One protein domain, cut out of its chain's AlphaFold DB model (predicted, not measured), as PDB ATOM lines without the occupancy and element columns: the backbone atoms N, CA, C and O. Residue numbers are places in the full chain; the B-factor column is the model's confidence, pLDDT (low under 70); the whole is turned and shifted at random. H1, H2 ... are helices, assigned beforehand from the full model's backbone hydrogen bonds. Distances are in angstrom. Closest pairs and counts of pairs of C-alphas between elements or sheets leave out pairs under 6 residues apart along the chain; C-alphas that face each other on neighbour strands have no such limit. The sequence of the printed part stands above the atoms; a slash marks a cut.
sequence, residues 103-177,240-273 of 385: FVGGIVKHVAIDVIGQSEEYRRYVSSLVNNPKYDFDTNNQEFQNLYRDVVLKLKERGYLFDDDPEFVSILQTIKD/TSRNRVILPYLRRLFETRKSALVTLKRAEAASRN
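Overview. This is residues 103 to 177 and 240 to 273 of the 385 residues of an uncharacterized protein of Blastocystis sp. subtype 1 (strain ATCC 50177 / NandII) (UniProt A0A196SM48). Six mostly crossed helices form a compact cluster: H1 and H3 cross, H5 packs on H1, H2 and H6 run side by side toward one end, and H4 packs on H3 toward the other. The printed part has 109 residues, is all helix, and runs H1 to H6 in order. The radius of gyration of the C-alphas is 13.6 A; the spans are 39 by 30 by 28 A.

Along the chain. H1, residues 103 to 118, begins at C-alpha 103 (0.059, 13.883, 8.562) and is 23.0 A long. H2 is residues 120 to 131, H3 142 to 157, H4 166 to 176, H5 246 to 254. H6, 257 to 270, ends at C-alpha 270 (-6.865, 25.261, -6.739).

Arrangement. H1 touches H3 at a steep tilt of 66 degrees, closest C-alphas Ala 112 and Val 151, 5.6 A. H2 touches H6 at a shallow tilt of 29 degrees, opposite ways, closest C-alphas Val 130 and Arg 257, 5.5 A. H1 and H4 are apart. Every O i to N i+4 pair is within hydrogen-bond range in H2, H3, H4 and H6; 11 of 12 in H1, 3 of 5 in H5.

Size, cuts and confidence. Residues 178 to 239 are not printed; C-alphas 177 and 240 are 20.7 A apart. Of the links printed whole, none is long. Sixteen residues have pLDDT under 70, among them 159 to 164 and 240 to 244.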
ATOM      1  N   PHE A 103      -0.779  13.605   9.723       63.72
ATOM      2  CA  PHE A 103       0.059  13.883   8.562       63.72
ATOM      3  C   PHE A 103      -0.557  13.290   7.278       63.72
ATOM      4  O   PHE A 103      -0.781  14.004   6.298       63.72
ATOM      5  N   VAL A 104      -0.990  12.026   7.361       70.00
ATOM      6  CA  VAL A 104      -1.795  11.318   6.353       70.00
ATOM      7  C   VAL A 104      -3.067  12.094   5.991       70.00
ATOM      8  O   VAL A 104      -3.307  12.396   4.822       70.00
ATOM      9  N   GLY A 105      -3.862  12.493   6.988       73.00
ATOM     10  CA  GLY A 105      -5.082  13.277   6.784       73.00
ATOM     11  C   GLY A 105      -4.851  14.693   6.239       73.00
ATOM     12  O   GLY A 105      -5.803  15.324   5.775       73.00
ATOM     13  N   GLY A 106      -3.618  15.200   6.279       72.81
ATOM     14  CA  GLY A 106      -3.178  16.400   5.573       72.81
ATOM     15  C   GLY A 106      -2.988  16.135   4.080       72.81
ATOM     16  O   GLY A 106      -3.595  16.832   3.266       72.81
ATOM     17  N   ILE A 107      -2.218  15.096   3.737       73.56
ATOM     18  CA  ILE A 107      -1.955  14.671   2.352       73.56
ATOM     19  C   ILE A 107      -3.259  14.336   1.623       73.56
ATOM     20  O   ILE A 107      -3.560  14.958   0.605       73.56
ATOM     21  N   VAL A 108      -4.069  13.417   2.167       83.62
ATOM     22  CA  VAL A 108      -5.326  12.963   1.536       83.62
ATOM     23  C   VAL A 108      -6.237  14.149   1.215       83.62
ATOM     24  O   VAL A 108      -6.808  14.232   0.130       83.62
ATOM     25  N   LYS A 109      -6.335  15.120   2.133       86.81
ATOM     26  CA  LYS A 109      -7.167  16.313   1.939       86.81
ATOM     27  C   LYS A 109      -6.581  17.306   0.939       86.81
ATOM     28  O   LYS A 109      -7.364  18.014   0.313       86.81
ATOM     29  N   HIS A 110      -5.259  17.377   0.776       82.06
ATOM     30  CA  HIS A 110      -4.650  18.194  -0.278       82.06
ATOM     31  C   HIS A 110      -4.892  17.573  -1.653       82.06
ATOM     32  O   HIS A 110      -5.413  18.245  -2.537       82.06
ATOM     33  N   VAL A 111      -4.593  16.280  -1.814       83.88
ATOM     34  CA  VAL A 111      -4.781  15.575  -3.090       83.88
ATOM     35  C   VAL A 111      -6.255  15.581  -3.507       83.88
ATOM     36  O   VAL A 111      -6.554  15.856  -4.664       83.88
ATOM     37  N   ALA A 112      -7.188  15.419  -2.564       90.25
ATOM     38  CA  ALA A 112      -8.615  15.601  -2.824       90.25
ATOM     39  C   ALA A 112      -8.980  17.015  -3.303       90.25
ATOM     40  O   ALA A 112      -9.724  17.158  -4.270       90.25
ATOM     41  N   ILE A 113      -8.451  18.066  -2.669       89.56
ATOM     42  CA  ILE A 113      -8.690  19.452  -3.103       89.56
ATOM     43  C   ILE A 113      -8.123  19.705  -4.508       89.56
ATOM     44  O   ILE A 113      -8.760  20.421  -5.277       89.56
ATOM     45  N   ASP A 114      -6.991  19.096  -4.862       85.25
ATOM     46  CA  ASP A 114      -6.402  19.211  -6.199       85.25
ATOM     47  C   ASP A 114      -7.236  18.473  -7.257       85.25
ATOM     48  O   ASP A 114      -7.528  19.048  -8.302       85.25
ATOM     49  N   VAL A 115      -7.685  17.242  -6.979       90.62
ATOM     50  CA  VAL A 115      -8.534  16.445  -7.888       90.62
ATOM     51  C   VAL A 115      -9.873  17.149  -8.154       90.62
ATOM     52  O   VAL A 115     -10.289  17.283  -9.306       90.62
ATOM     53  N   ILE A 116     -10.513  17.707  -7.119       94.12
ATOM     54  CA  ILE A 116     -11.721  18.543  -7.269       94.12
ATOM     55  C   ILE A 116     -11.370  19.875  -7.965       94.12
ATOM     56  O   ILE A 116     -12.148  20.406  -8.755       94.12
ATOM     57  N   GLY A 117     -10.183  20.431  -7.718       87.81
ATOM     58  CA  GLY A 117      -9.670  21.614  -8.412       87.81
ATOM     59  C   GLY A 117      -9.431  21.389  -9.909       87.81
ATOM     60  O   GLY A 117      -9.546  22.326 -10.693       87.81
ATOM     61  N   GLN A 118      -9.180  20.153 -10.336       86.31
ATOM     62  CA  GLN A 118      -8.950  19.804 -11.738       86.31
ATOM     63  C   GLN A 118     -10.263  19.428 -12.456       86.31
ATOM     64  O   GLN A 118     -10.544  19.991 -13.513       86.31
ATOM     65  N   SER A 119     -11.149  18.629 -11.852       89.50
ATOM     66  CA  SER A 119     -12.443  18.244 -12.458       89.50
ATOM     67  C   SER A 119     -13.573  19.258 -12.218       89.50
ATOM     68  O   SER A 119     -13.929  19.564 -11.077       89.50
ATOM     69  N   GLU A 120     -14.202  19.759 -13.290       89.69
ATOM     70  CA  GLU A 120     -15.406  20.595 -13.156       89.69
ATOM     71  C   GLU A 120     -16.612  19.799 -12.638       89.69
ATOM     72  O   GLU A 120     -17.419  20.334 -11.880       89.69
ATOM     73  N   GLU A 121     -16.707  18.512 -12.973       93.69
ATOM     74  CA  GLU A 121     -17.774  17.621 -12.510       93.69
ATOM     75  C   GLU A 121     -17.733  17.466 -10.989       93.69
ATOM     76  O   GLU A 121     -18.750  17.657 -10.321       93.69
ATOM     77  N   TYR A 122     -16.543  17.264 -10.410       95.94
ATOM     78  CA  TYR A 122     -16.383  17.222  -8.956       95.94
ATOM     79  C   TYR A 122     -16.683  18.582  -8.297       95.94
ATOM     80  O   TYR A 122     -17.241  18.609  -7.199       95.94
ATOM     81  N   ARG A 123     -16.417  19.727  -8.950       94.56
ATOM     82  CA  ARG A 123     -16.871  21.042  -8.437       94.56
ATOM     83  C   ARG A 123     -18.392  21.179  -8.469       94.56
ATOM     84  O   ARG A 123     -18.970  21.635  -7.483       94.56
ATOM     85  N   ARG A 124     -19.047  20.759  -9.558       95.38
ATOM     86  CA  ARG A 124     -20.516  20.744  -9.684       95.38
ATOM     87  C   ARG A 124     -21.151  19.839  -8.623       95.38
ATOM     88  O   ARG A 124     -22.099  20.268  -7.971       95.38
ATOM     89  N   TYR A 125     -20.577  18.662  -8.378       96.06
ATOM     90  CA  TYR A 125     -20.994  17.736  -7.323       96.06
ATOM     91  C   TYR A 125     -20.870  18.338  -5.912       96.06
ATOM     92  O   TYR A 125     -21.844  18.398  -5.166       96.06
ATOM     93  N   VAL A 126     -19.703  18.874  -5.535       95.56
ATOM     94  CA  VAL A 126     -19.549  19.481  -4.199       95.56
ATOM     95  C   VAL A 126     -20.429  20.735  -4.056       95.56
ATOM     96  O   VAL A 126     -20.934  21.014  -2.968       95.56
ATOM     97  N   SER A 127     -20.691  21.461  -5.147       96.00
ATOM     98  CA  SER A 127     -21.663  22.560  -5.175       96.00
ATOM     99  C   SER A 127     -23.109  22.081  -4.982       96.00
ATOM    100  O   SER A 127     -23.853  22.714  -4.229       96.00
ATOM    101  N   SER A 128     -23.521  20.951  -5.569       95.25
ATOM    102  CA  SER A 128     -24.870  20.402  -5.360       95.25
ATOM    103  C   SER A 128     -25.072  19.931  -3.915       95.25
ATOM    104  O   SER A 128     -26.087  20.283  -3.312       95.25
ATOM    105  N   LEU A 129     -24.075  19.273  -3.303       94.50
ATOM    106  CA  LEU A 129     -24.074  18.957  -1.865       94.50
ATOM    107  C   LEU A 129     -24.252  20.217  -1.004       94.50
ATOM    108  O   LEU A 129     -25.099  20.257  -0.114       94.50
ATOM    109  N   VAL A 130     -23.460  21.265  -1.259       94.94
ATOM    110  CA  VAL A 130     -23.493  22.516  -0.481       94.94
ATOM    111  C   VAL A 130     -24.846  23.226  -0.597       94.94
ATOM    112  O   VAL A 130     -25.365  23.703   0.418       94.94
ATOM    113  N   ASN A 131     -25.413  23.268  -1.806       93.69
ATOM    114  CA  ASN A 131     -26.653  23.979  -2.118       93.69
ATOM    115  C   ASN A 131     -27.930  23.178  -1.805       93.69
ATOM    116  O   ASN A 131     -28.999  23.778  -1.694       93.69
ATOM    117  N   ASN A 132     -27.847  21.855  -1.617       91.38
ATOM    118  CA  ASN A 132     -28.982  21.029  -1.200       91.38
ATOM    119  C   ASN A 132     -29.549  21.546   0.145       91.38
ATOM    120  O   ASN A 132     -28.810  21.565   1.137       91.38
ATOM    121  N   PRO A 133     -30.837  21.951   0.231       86.50
ATOM    122  CA  PRO A 133     -31.421  22.539   1.440       86.50
ATOM    123  C   PRO A 133     -31.464  21.571   2.631       86.50
ATOM    124  O   PRO A 133     -31.215  22.001   3.762       86.50
ATOM    125  N   LYS A 134     -31.672  20.270   2.391       90.38
ATOM    126  CA  LYS A 134     -31.508  19.205   3.389       90.38
ATOM    127  C   LYS A 134     -30.147  18.555   3.143       90.38
ATOM    128  O   LYS A 134     -30.058  17.609   2.371       90.38
ATOM    129  N   TYR A 135     -29.094  19.095   3.765       92.31
ATOM    130  CA  TYR A 135     -27.732  18.597   3.561       92.31
ATOM    131  C   TYR A 135     -27.651  17.104   3.894       92.31
ATOM    132  O   TYR A 135     -27.807  16.721   5.052       92.31
ATOM    133  N   ASP A 136     -27.411  16.300   2.868       88.75
ATOM    134  CA  ASP A 136     -27.333  14.847   2.924       88.75
ATOM    135  C   ASP A 136     -26.076  14.449   2.148       88.75
ATOM    136  O   ASP A 136     -25.852  14.942   1.039       88.75
ATOM    137  N   PHE A 137     -25.221  13.633   2.758       92.88
ATOM    138  CA  PHE A 137     -23.967  13.183   2.166       92.88
ATOM    139  C   PHE A 137     -23.796  11.691   2.449       92.88
ATOM    140  O   PHE A 137     -23.492  11.284   3.573       92.88
ATOM    141  N   ASP A 138     -24.000  10.897   1.403       88.38
ATOM    142  CA  ASP A 138     -23.820   9.453   1.414       88.38
ATOM    143  C   ASP A 138     -22.455   9.082   0.818       88.38
ATOM    144  O   ASP A 138     -22.040   9.615  -0.210       88.38
ATOM    145  N   THR A 139     -21.766   8.132   1.447       87.94
ATOM    146  CA  THR A 139     -20.539   7.540   0.906       87.94
ATOM    147  C   THR A 139     -20.803   6.535  -0.214       87.94
ATOM    148  O   THR A 139     -19.864   6.191  -0.920       87.94
ATOM    149  N   ASN A 140     -22.036   6.058  -0.401       88.12
ATOM    150  CA  ASN A 140     -22.391   5.134  -1.488       88.12
ATOM    151  C   ASN A 140     -22.819   5.863  -2.777       88.12
ATOM    152  O   ASN A 140     -23.073   5.228  -3.796       88.12
ATOM    153  N   ASN A 141     -22.883   7.196  -2.751       91.19
ATOM    154  CA  ASN A 141     -23.163   8.018  -3.921       91.19
ATOM    155  C   ASN A 141     -22.066   7.863  -5.001       91.19
ATOM    156  O   ASN A 141     -20.873   7.930  -4.697       91.19
ATOM    157  N   GLN A 142     -22.473   7.699  -6.265       91.44
ATOM    158  CA  GLN A 142     -21.569   7.374  -7.373       91.44
ATOM    159  C   GLN A 142     -20.509   8.455  -7.623       91.44
ATOM    160  O   GLN A 142     -19.340   8.133  -7.816       91.44
ATOM    161  N   GLU A 143     -20.877   9.734  -7.583       92.69
ATOM    162  CA  GLU A 143     -19.935  10.837  -7.781       92.69
ATOM    163  C   GLU A 143     -18.888  10.908  -6.657       92.69
ATOM    164  O   GLU A 143     -17.719  11.197  -6.926       92.69
ATOM    165  N   PHE A 144     -19.260  10.569  -5.415       94.50
ATOM    166  CA  PHE A 144     -18.294  10.401  -4.327       94.50
ATOM    167  C   PHE A 144     -17.397   9.171  -4.516       94.50
ATOM    168  O   PHE A 144     -16.203   9.263  -4.239       94.50
ATOM    169  N   GLN A 145     -17.927   8.043  -4.995       92.75
ATOM    170  CA  GLN A 145     -17.123   6.847  -5.284       92.75
ATOM    171  C   GLN A 145     -16.113   7.098  -6.414       92.75
ATOM    172  O   GLN A 145     -14.943   6.743  -6.276       92.75
ATOM    173  N   ASN A 146     -16.519   7.804  -7.473       93.31
ATOM    174  CA  ASN A 146     -15.631   8.244  -8.552       93.31
ATOM    175  C   ASN A 146     -14.537   9.194  -8.021       93.31
ATOM    176  O   ASN A 146     -13.352   8.982  -8.272       93.31
ATOM    177  N   LEU A 147     -14.908  10.185  -7.200       94.94
ATOM    178  CA  LEU A 147     -13.946  11.079  -6.548       94.94
ATOM    179  C   LEU A 147     -12.981  10.320  -5.618       94.94
ATOM    180  O   LEU A 147     -11.790  10.620  -5.589       94.94
ATOM    181  N   TYR A 148     -13.474   9.346  -4.851       94.69
ATOM    182  CA  TYR A 148     -12.654   8.513  -3.972       94.69
ATOM    183  C   TYR A 148     -11.645   7.685  -4.772       94.69
ATOM    184  O   TYR A 148     -10.451   7.746  -4.471       94.69
ATOM    185  N   ARG A 149     -12.100   7.007  -5.834       93.31
ATOM    186  CA  ARG A 149     -11.252   6.295  -6.799       93.31
ATOM    187  C   ARG A 149     -10.121   7.185  -7.301       93.31
ATOM    188  O   ARG A 149      -8.949   6.838  -7.160       93.31
ATOM    189  N   ASP A 150     -10.463   8.347  -7.845       92.44
ATOM    190  CA  ASP A 150      -9.489   9.230  -8.481       92.44
ATOM    191  C   ASP A 150      -8.522   9.857  -7.471       92.44
ATOM    192  O   ASP A 150      -7.354  10.065  -7.792       92.44
ATOM    193  N   VAL A 151      -8.947  10.086  -6.223       92.31
ATOM    194  CA  VAL A 151      -8.044  10.509  -5.141       92.31
ATOM    195  C   VAL A 151      -7.049   9.413  -4.765       92.31
ATOM    196  O   VAL A 151      -5.873   9.727  -4.599       92.31
ATOM    197  N   VAL A 152      -7.460   8.144  -4.670       89.75
ATOM    198  CA  VAL A 152      -6.528   7.030  -4.399       89.75
ATOM    199  C   VAL A 152      -5.546   6.847  -5.562       89.75
ATOM    200  O   VAL A 152      -4.340   6.744  -5.332       89.75
ATOM    201  N   LEU A 153      -6.017   6.914  -6.812       87.12
ATOM    202  CA  LEU A 153      -5.147   6.874  -7.995       87.12
ATOM    203  C   LEU A 153      -4.149   8.046  -8.007       87.12
ATOM    204  O   LEU A 153      -2.957   7.832  -8.223       87.12
ATOM    205  N   LYS A 154      -4.589   9.270  -7.684       84.25
ATOM    206  CA  LYS A 154      -3.707  10.449  -7.599       84.25
ATOM    207  C   LYS A 154      -2.734  10.383  -6.414       84.25
ATOM    208  O   LYS A 154      -1.643  10.945  -6.492       84.25
ATOM    209  N   LEU A 155      -3.089   9.691  -5.327       78.75
ATOM    210  CA  LEU A 155      -2.174   9.385  -4.223       78.75
ATOM    211  C   LEU A 155      -1.096   8.381  -4.653       78.75
ATOM    212  O   LEU A 155       0.069   8.583  -4.310       78.75
ATOM    213  N   LYS A 156      -1.450   7.353  -5.439       80.62
ATOM    214  CA  LYS A 156      -0.479   6.410  -6.010       80.62
ATOM    215  C   LYS A 156       0.466   7.085  -7.007       80.62
ATOM    216  O   LYS A 156       1.676   6.945  -6.865       80.62
ATOM    217  N   GLU A 157      -0.077   7.844  -7.962       76.56
ATOM    218  CA  GLU A 157       0.683   8.617  -8.960       76.56
ATOM    219  C   GLU A 157       1.706   9.541  -8.291       76.56
ATOM    220  O   GLU A 157       2.877   9.558  -8.655       76.56
ATOM    221  N   ARG A 158       1.280  10.270  -7.253       70.00
ATOM    222  CA  ARG A 158       2.150  11.142  -6.455       70.00
ATOM    223  C   ARG A 158       2.984  10.377  -5.421       70.00
ATOM    224  O   ARG A 158       3.307  10.950  -4.391       70.00
ATOM    225  N   GLY A 159       3.280   9.096  -5.626       61.62
ATOM    226  CA  GLY A 159       4.216   8.319  -4.806       61.62
ATOM    227  C   GLY A 159       3.790   8.020  -3.361       61.62
ATOM    228  O   GLY A 159       4.522   7.314  -2.668       61.62
ATOM    229  N   TYR A 160       2.625   8.482  -2.890       64.56
ATOM    230  CA  TYR A 160       2.209   8.370  -1.484       64.56
ATOM    231  C   TYR A 160       1.741   6.969  -1.069       64.56
ATOM    232  O   TYR A 160       1.625   6.726   0.128       64.56
ATOM    233  N   LEU A 161       1.460   6.054  -2.001       63.12
ATOM    234  CA  LEU A 161       1.007   4.688  -1.689       63.12
ATOM    235  C   LEU A 161       2.078   3.642  -2.023       63.12
ATOM    236  O   LEU A 161       2.921   3.845  -2.909       63.12
ATOM    237  N   PHE A 162       2.040   2.518  -1.308       66.25
ATOM    238  CA  PHE A 162       2.726   1.283  -1.701       66.25
ATOM    239  C   PHE A 162       2.000   0.631  -2.895       66.25
ATOM    240  O   PHE A 162       1.045   1.197  -3.436       66.25
ATOM    241  N   ASP A 163       2.488  -0.499  -3.399       68.12
ATOM    242  CA  ASP A 163       1.870  -1.230  -4.523       68.12
ATOM    243  C   ASP A 163       0.823  -2.249  -4.054       68.12
ATOM    244  O   ASP A 163      -0.117  -2.552  -4.783       68.12
ATOM    245  N   ASP A 164       0.933  -2.683  -2.799       66.12
ATOM    246  CA  ASP A 164       0.029  -3.577  -2.073       66.12
ATOM    247  C   ASP A 164      -1.008  -2.837  -1.200       66.12
ATOM    248  O   ASP A 164      -1.749  -3.476  -0.451       66.12
ATOM    249  N   ASP A 165      -1.088  -1.499  -1.283       74.62
ATOM    250  CA  ASP A 165      -2.034  -0.708  -0.483       74.62
ATOM    251  C   ASP A 165      -3.484  -1.198  -0.703       74.62
ATOM    252  O   ASP A 165      -3.953  -1.244  -1.844       74.62
ATOM    253  N   PRO A 166      -4.230  -1.558   0.359       70.88
ATOM    254  CA  PRO A 166      -5.499  -2.267   0.215       70.88
ATOM    255  C   PRO A 166      -6.625  -1.404  -0.367       70.88
ATOM    256  O   PRO A 166      -7.566  -1.947  -0.947       70.88
ATOM    257  N   GLU A 167      -6.559  -0.074  -0.241       84.25
ATOM    258  CA  GLU A 167      -7.522   0.823  -0.888       84.25
ATOM    259  C   GLU A 167      -7.196   0.969  -2.384       84.25
ATOM    260  O   GLU A 167      -8.116   0.973  -3.204       84.25
ATOM    261  N   PHE A 168      -5.913   0.988  -2.761       83.19
ATOM    262  CA  PHE A 168      -5.469   0.977  -4.162       83.19
ATOM    263  C   PHE A 168      -5.739  -0.361  -4.874       83.19
ATOM    264  O   PHE A 168      -6.326  -0.362  -5.957       83.19
ATOM    265  N   VAL A 169      -5.387  -1.499  -4.266       78.75
ATOM    266  CA  VAL A 169      -5.604  -2.841  -4.842       78.75
ATOM    267  C   VAL A 169      -7.096  -3.116  -5.059       78.75
ATOM    268  O   VAL A 169      -7.471  -3.609  -6.122       78.75
ATOM    269  N   SER A 170      -7.956  -2.724  -4.110       82.31
ATOM    270  CA  SER A 170      -9.414  -2.832  -4.258       82.31
ATOM    271  C   SER A 170      -9.932  -2.049  -5.470       82.31
ATOM    272  O   SER A 170     -10.770  -2.555  -6.213       82.31
ATOM    273  N   ILE A 171      -9.401  -0.848  -5.724       86.50
ATOM    274  CA  ILE A 171      -9.758  -0.044  -6.902       86.50
ATOM    275  C   ILE A 171      -9.251  -0.678  -8.204       86.50
ATOM    276  O   ILE A 171      -9.970  -0.668  -9.203       86.50
ATOM    277  N   LEU A 172      -8.049  -1.264  -8.212       81.00
ATOM    278  CA  LEU A 172      -7.535  -1.980  -9.385       81.00
ATOM    279  C   LEU A 172      -8.358  -3.225  -9.736       81.00
ATOM    280  O   LEU A 172      -8.431  -3.571 -10.914       81.00
ATOM    281  N   GLN A 173      -8.972  -3.888  -8.753       77.38
ATOM    282  CA  GLN A 173      -9.904  -4.999  -8.987       77.38
ATOM    283  C   GLN A 173     -11.173  -4.487  -9.682       77.38
ATOM    284  O   GLN A 173     -11.422  -4.861 -10.823       77.38
ATOM    285  N   THR A 174     -11.863  -3.496  -9.103       76.38
ATOM    286  CA  THR A 174     -13.076  -2.895  -9.698       76.38
ATOM    287  C   THR A 174     -12.859  -2.311 -11.106       76.38
ATOM    288  O   THR A 174     -13.795  -2.232 -11.894       76.38
ATOM    289  N   ILE A 175     -11.632  -1.901 -11.456       73.12
ATOM    290  CA  ILE A 175     -11.285  -1.451 -12.816       73.12
ATOM    291  C   ILE A 175     -11.113  -2.626 -13.799       73.12
ATOM    292  O   ILE A 175     -11.379  -2.450 -14.985       73.12
ATOM    293  N   LYS A 176     -10.677  -3.806 -13.341       59.81
ATOM    294  CA  LYS A 176     -10.492  -5.010 -14.176       59.81
ATOM    295  C   LYS A 176     -11.795  -5.757 -14.461       59.81
ATOM    296  O   LYS A 176     -11.884  -6.407 -15.497       59.81
ATOM    297  N   ASP A 177     -12.782  -5.636 -13.578       51.44
ATOM    298  CA  ASP A 177     -14.100  -6.268 -13.734       51.44
ATOM    299  C   ASP A 177     -15.028  -5.492 -14.699       51.44
ATOM    300  O   ASP A 177     -16.112  -5.957 -15.053       51.44
ATOM    301  N   THR A 240     -13.217  -5.250   5.720       43.72
ATOM    302  CA  THR A 240     -12.990  -4.364   6.864       43.72
ATOM    303  C   THR A 240     -12.743  -2.873   6.595       43.72
ATOM    304  O   THR A 240     -11.667  -2.413   6.214       43.72
ATOM    305  N   SER A 241     -13.692  -2.060   7.067       47.38
ATOM    306  CA  SER A 241     -13.496  -0.628   7.339       47.38
ATOM    307  C   SER A 241     -12.320  -0.326   8.287       47.38
ATOM    308  O   SER A 241     -11.847   0.805   8.325       47.38
ATOM    309  N   ARG A 242     -11.805  -1.329   9.019       45.69
ATOM    310  CA  ARG A 242     -10.593  -1.233   9.854       45.69
ATOM    311  C   ARG A 242      -9.308  -0.978   9.062       45.69
ATOM    312  O   ARG A 242      -8.355  -0.497   9.679       45.69
ATOM    313  N   ASN A 243      -9.258  -1.304   7.771       55.97
ATOM    314  CA  ASN A 243      -8.050  -1.162   6.948       55.97
ATOM    315  C   ASN A 243      -8.075   0.067   6.027       55.97
ATOM    316  O   ASN A 243      -7.044   0.405   5.460       55.97
ATOM    317  N   ARG A 244      -9.214   0.766   5.924       69.06
ATOM    318  CA  ARG A 244      -9.351   1.980   5.111       69.06
ATOM    319  C   ARG A 244      -8.790   3.196   5.851       69.06
ATOM    320  O   ARG A 244      -9.340   3.615   6.870       69.06
ATOM    321  N   VAL A 245      -7.693   3.749   5.346       74.75
ATOM    322  CA  VAL A 245      -6.957   4.896   5.894       74.75
ATOM    323  C   VAL A 245      -7.332   6.184   5.154       74.75
ATOM    324  O   VAL A 245      -7.507   7.228   5.781       74.75
ATOM    325  N   ILE A 246      -7.508   6.122   3.835       85.81
ATOM    326  CA  ILE A 246      -7.793   7.255   2.950       85.81
ATOM    327  C   ILE A 246      -9.263   7.670   3.078       85.81
ATOM    328  O   ILE A 246      -9.559   8.850   3.316       85.81
ATOM    329  N   LEU A 247     -10.195   6.711   2.988       88.56
ATOM    330  CA  LEU A 247     -11.637   6.977   2.998       88.56
ATOM    331  C   LEU A 247     -12.115   7.807   4.215       88.56
ATOM    332  O   LEU A 247     -12.849   8.777   4.001       88.56
ATOM    333  N   PRO A 248     -11.694   7.548   5.476       87.38
ATOM    334  CA  PRO A 248     -12.087   8.377   6.621       87.38
ATOM    335  C   PRO A 248     -11.635   9.841   6.520       87.38
ATOM    336  O   PRO A 248     -12.333  10.739   7.000       87.38
ATOM    337  N   TYR A 249     -10.484  10.119   5.897       87.62
ATOM    338  CA  TYR A 249      -9.991  11.487   5.727       87.62
ATOM    339  C   TYR A 249     -10.658  12.223   4.569       87.62
ATOM    340  O   TYR A 249     -10.910  13.425   4.709       87.62
ATOM    341  N   LEU A 250     -11.011  11.515   3.494       91.06
ATOM    342  CA  LEU A 250     -11.815  12.063   2.403       91.06
ATOM    343  C   LEU A 250     -13.254  12.359   2.864       91.06
ATOM    344  O   LEU A 250     -13.737  13.473   2.670       91.06
ATOM    345  N   ARG A 251     -13.903  11.425   3.578       92.38
ATOM    346  CA  ARG A 251     -15.257  11.592   4.150       92.38
ATOM    347  C   ARG A 251     -15.377  12.879   4.977       92.38
ATOM    348  O   ARG A 251     -16.333  13.635   4.831       92.38
ATOM    349  N   ARG A 252     -14.353  13.184   5.785       90.38
ATOM    350  CA  ARG A 252     -14.235  14.400   6.617       90.38
ATOM    351  C   ARG A 252     -14.149  15.728   5.839       90.38
ATOM    352  O   ARG A 252     -14.070  16.783   6.469       90.38
ATOM    353  N   LEU A 253     -14.119  15.720   4.503       92.25
ATOM    354  CA  LEU A 253     -14.329  16.927   3.688       92.25
ATOM    355  C   LEU A 253     -15.823  17.234   3.490       92.25
ATOM    356  O   LEU A 253     -16.196  18.407   3.441       92.25
ATOM    357  N   PHE A 254     -16.684  16.215   3.480       95.31
ATOM    358  CA  PHE A 254     -18.114  16.315   3.143       95.31
ATOM    359  C   PHE A 254     -19.052  15.936   4.301       95.31
ATOM    360  O   PHE A 254     -20.267  16.033   4.181       95.31
ATOM    361  N   GLU A 255     -18.497  15.600   5.464       90.62
ATOM    362  CA  GLU A 255     -19.219  15.281   6.706       90.62
ATOM    363  C   GLU A 255     -20.184  16.391   7.185       90.62
ATOM    364  O   GLU A 255     -21.126  16.115   7.919       90.62
ATOM    365  N   THR A 256     -19.999  17.650   6.757       93.38
ATOM    366  CA  THR A 256     -20.919  18.765   7.051       93.38
ATOM    367  C   THR A 256     -21.008  19.762   5.888       93.38
ATOM    368  O   THR A 256     -20.016  19.994   5.193       93.38
ATOM    369  N   ARG A 257     -22.127  20.498   5.752       94.19
ATOM    370  CA  ARG A 257     -22.231  21.630   4.799       94.19
ATOM    371  C   ARG A 257     -21.089  22.644   4.969       94.19
ATOM    372  O   ARG A 257     -20.602  23.207   3.992       94.19
ATOM    373  N   LYS A 258     -20.623  22.859   6.207       93.88
ATOM    374  CA  LYS A 258     -19.510  23.771   6.524       93.88
ATOM    375  C   LYS A 258     -18.164  23.250   6.010       93.88
ATOM    376  O   LYS A 258     -17.381  24.046   5.497       93.88
ATOM    377  N   SER A 259     -17.887  21.949   6.121       91.62
ATOM    378  CA  SER A 259     -16.668  21.352   5.562       91.62
ATOM    379  C   SER A 259     -16.727  21.300   4.034       91.62
ATOM    380  O   SER A 259     -15.750  21.685   3.394       91.62
ATOM    381  N   ALA A 260     -17.876  20.951   3.445       95.00
ATOM    382  CA  ALA A 260     -18.051  20.922   1.993       95.00
ATOM    383  C   ALA A 260     -17.890  22.320   1.370       95.00
ATOM    384  O   ALA A 260     -17.135  22.475   0.417       95.00
ATOM    385  N   LEU A 261     -18.470  23.366   1.974       94.75
ATOM    386  CA  LEU A 261     -18.296  24.759   1.535       94.75
ATOM    387  C   LEU A 261     -16.833  25.234   1.624       94.75
ATOM    388  O   LEU A 261     -16.375  25.999   0.775       94.75
ATOM    389  N   VAL A 262     -16.083  24.792   2.639       92.38
ATOM    390  CA  VAL A 262     -14.641  25.080   2.755       92.38
ATOM    391  C   VAL A 262     -13.825  24.280   1.737       92.38
ATOM    392  O   VAL A 262     -12.824  24.792   1.238       92.38
ATOM    393  N   THR A 263     -14.244  23.059   1.407       93.12
ATOM    394  CA  THR A 263     -13.613  22.218   0.379       93.12
ATOM    395  C   THR A 263     -13.830  22.818  -1.006       93.12
ATOM    396  O   THR A 263     -12.853  23.048  -1.711       93.12
ATOM    397  N   LEU A 264     -15.069  23.195  -1.343       93.94
ATOM    398  CA  LEU A 264     -15.429  23.862  -2.596       93.94
ATOM    399  C   LEU A 264     -14.614  25.141  -2.804       93.94
ATOM    400  O   LEU A 264     -13.887  25.241  -3.783       93.94
ATOM    401  N   LYS A 265     -14.610  26.063  -1.830       90.62
ATOM    402  CA  LYS A 265     -13.837  27.318  -1.920       90.62
ATOM    403  C   LYS A 265     -12.325  27.119  -2.053       90.62
ATOM    404  O   LYS A 265     -11.633  28.010  -2.539       90.62
ATOM    405  N   ARG A 266     -11.789  25.979  -1.601       88.12
ATOM    406  CA  ARG A 266     -10.379  25.614  -1.809       88.12
ATOM    407  C   ARG A 266     -10.153  24.978  -3.172       88.12
ATOM    408  O   ARG A 266      -9.168  25.325  -3.807       88.12
ATOM    409  N   ALA A 267     -11.058  24.128  -3.644       89.38
ATOM    410  CA  ALA A 267     -11.010  23.573  -4.992       89.38
ATOM    411  C   ALA A 267     -11.175  24.670  -6.062       89.38
ATOM    412  O   ALA A 267     -10.440  24.674  -7.035       89.38
ATOM    413  N   GLU A 268     -12.037  25.665  -5.845       86.62
ATOM    414  CA  GLU A 268     -12.179  26.870  -6.682       86.62
ATOM    415  C   GLU A 268     -10.955  27.801  -6.634       86.62
ATOM    416  O   GLU A 268     -10.807  28.678  -7.487       86.62
ATOM    417  N   ALA A 269     -10.106  27.691  -5.610       79.25
ATOM    418  CA  ALA A 269      -8.813  28.370  -5.564       79.25
ATOM    419  C   ALA A 269      -7.742  27.530  -6.280       79.25
ATOM    420  O   ALA A 269      -6.976  28.067  -7.075       79.25
ATOM    421  N   ALA A 270      -7.748  26.210  -6.070       74.31
ATOM    422  CA  ALA A 270      -6.865  25.261  -6.739       74.31
ATOM    423  C   ALA A 270      -7.105  25.204  -8.258       74.31
ATOM    424  O   ALA A 270      -6.146  25.160  -9.016       74.31
ATOM    425  N   SER A 271      -8.354  25.323  -8.719       72.31
ATOM    426  CA  SER A 271      -8.728  25.364 -10.142       72.31
ATOM    427  C   SER A 271      -8.284  26.639 -10.866       72.31
ATOM    428  O   SER A 271      -8.448  26.746 -12.078       72.31
ATOM    429  N   ARG A 272      -7.765  27.634 -10.132       66.25
ATOM    430  CA  ARG A 272      -7.099  28.828 -10.678       66.25
ATOM    431  C   ARG A 272      -5.572  28.691 -10.704       66.25
ATOM    432  O   ARG A 272      -4.891  29.602 -11.166       66.25
ATOM    433  N   ASN A 273      -5.033  27.556 -10.253       62.56
ATOM    434  CA  ASN A 273      -3.676  27.138 -10.570       62.56
ATOM    435  C   ASN A 273      -3.709  26.419 -11.923       62.56
ATOM    436  O   ASN A 273      -4.016  25.231 -11.997       62.56
TER     437      ASN A 273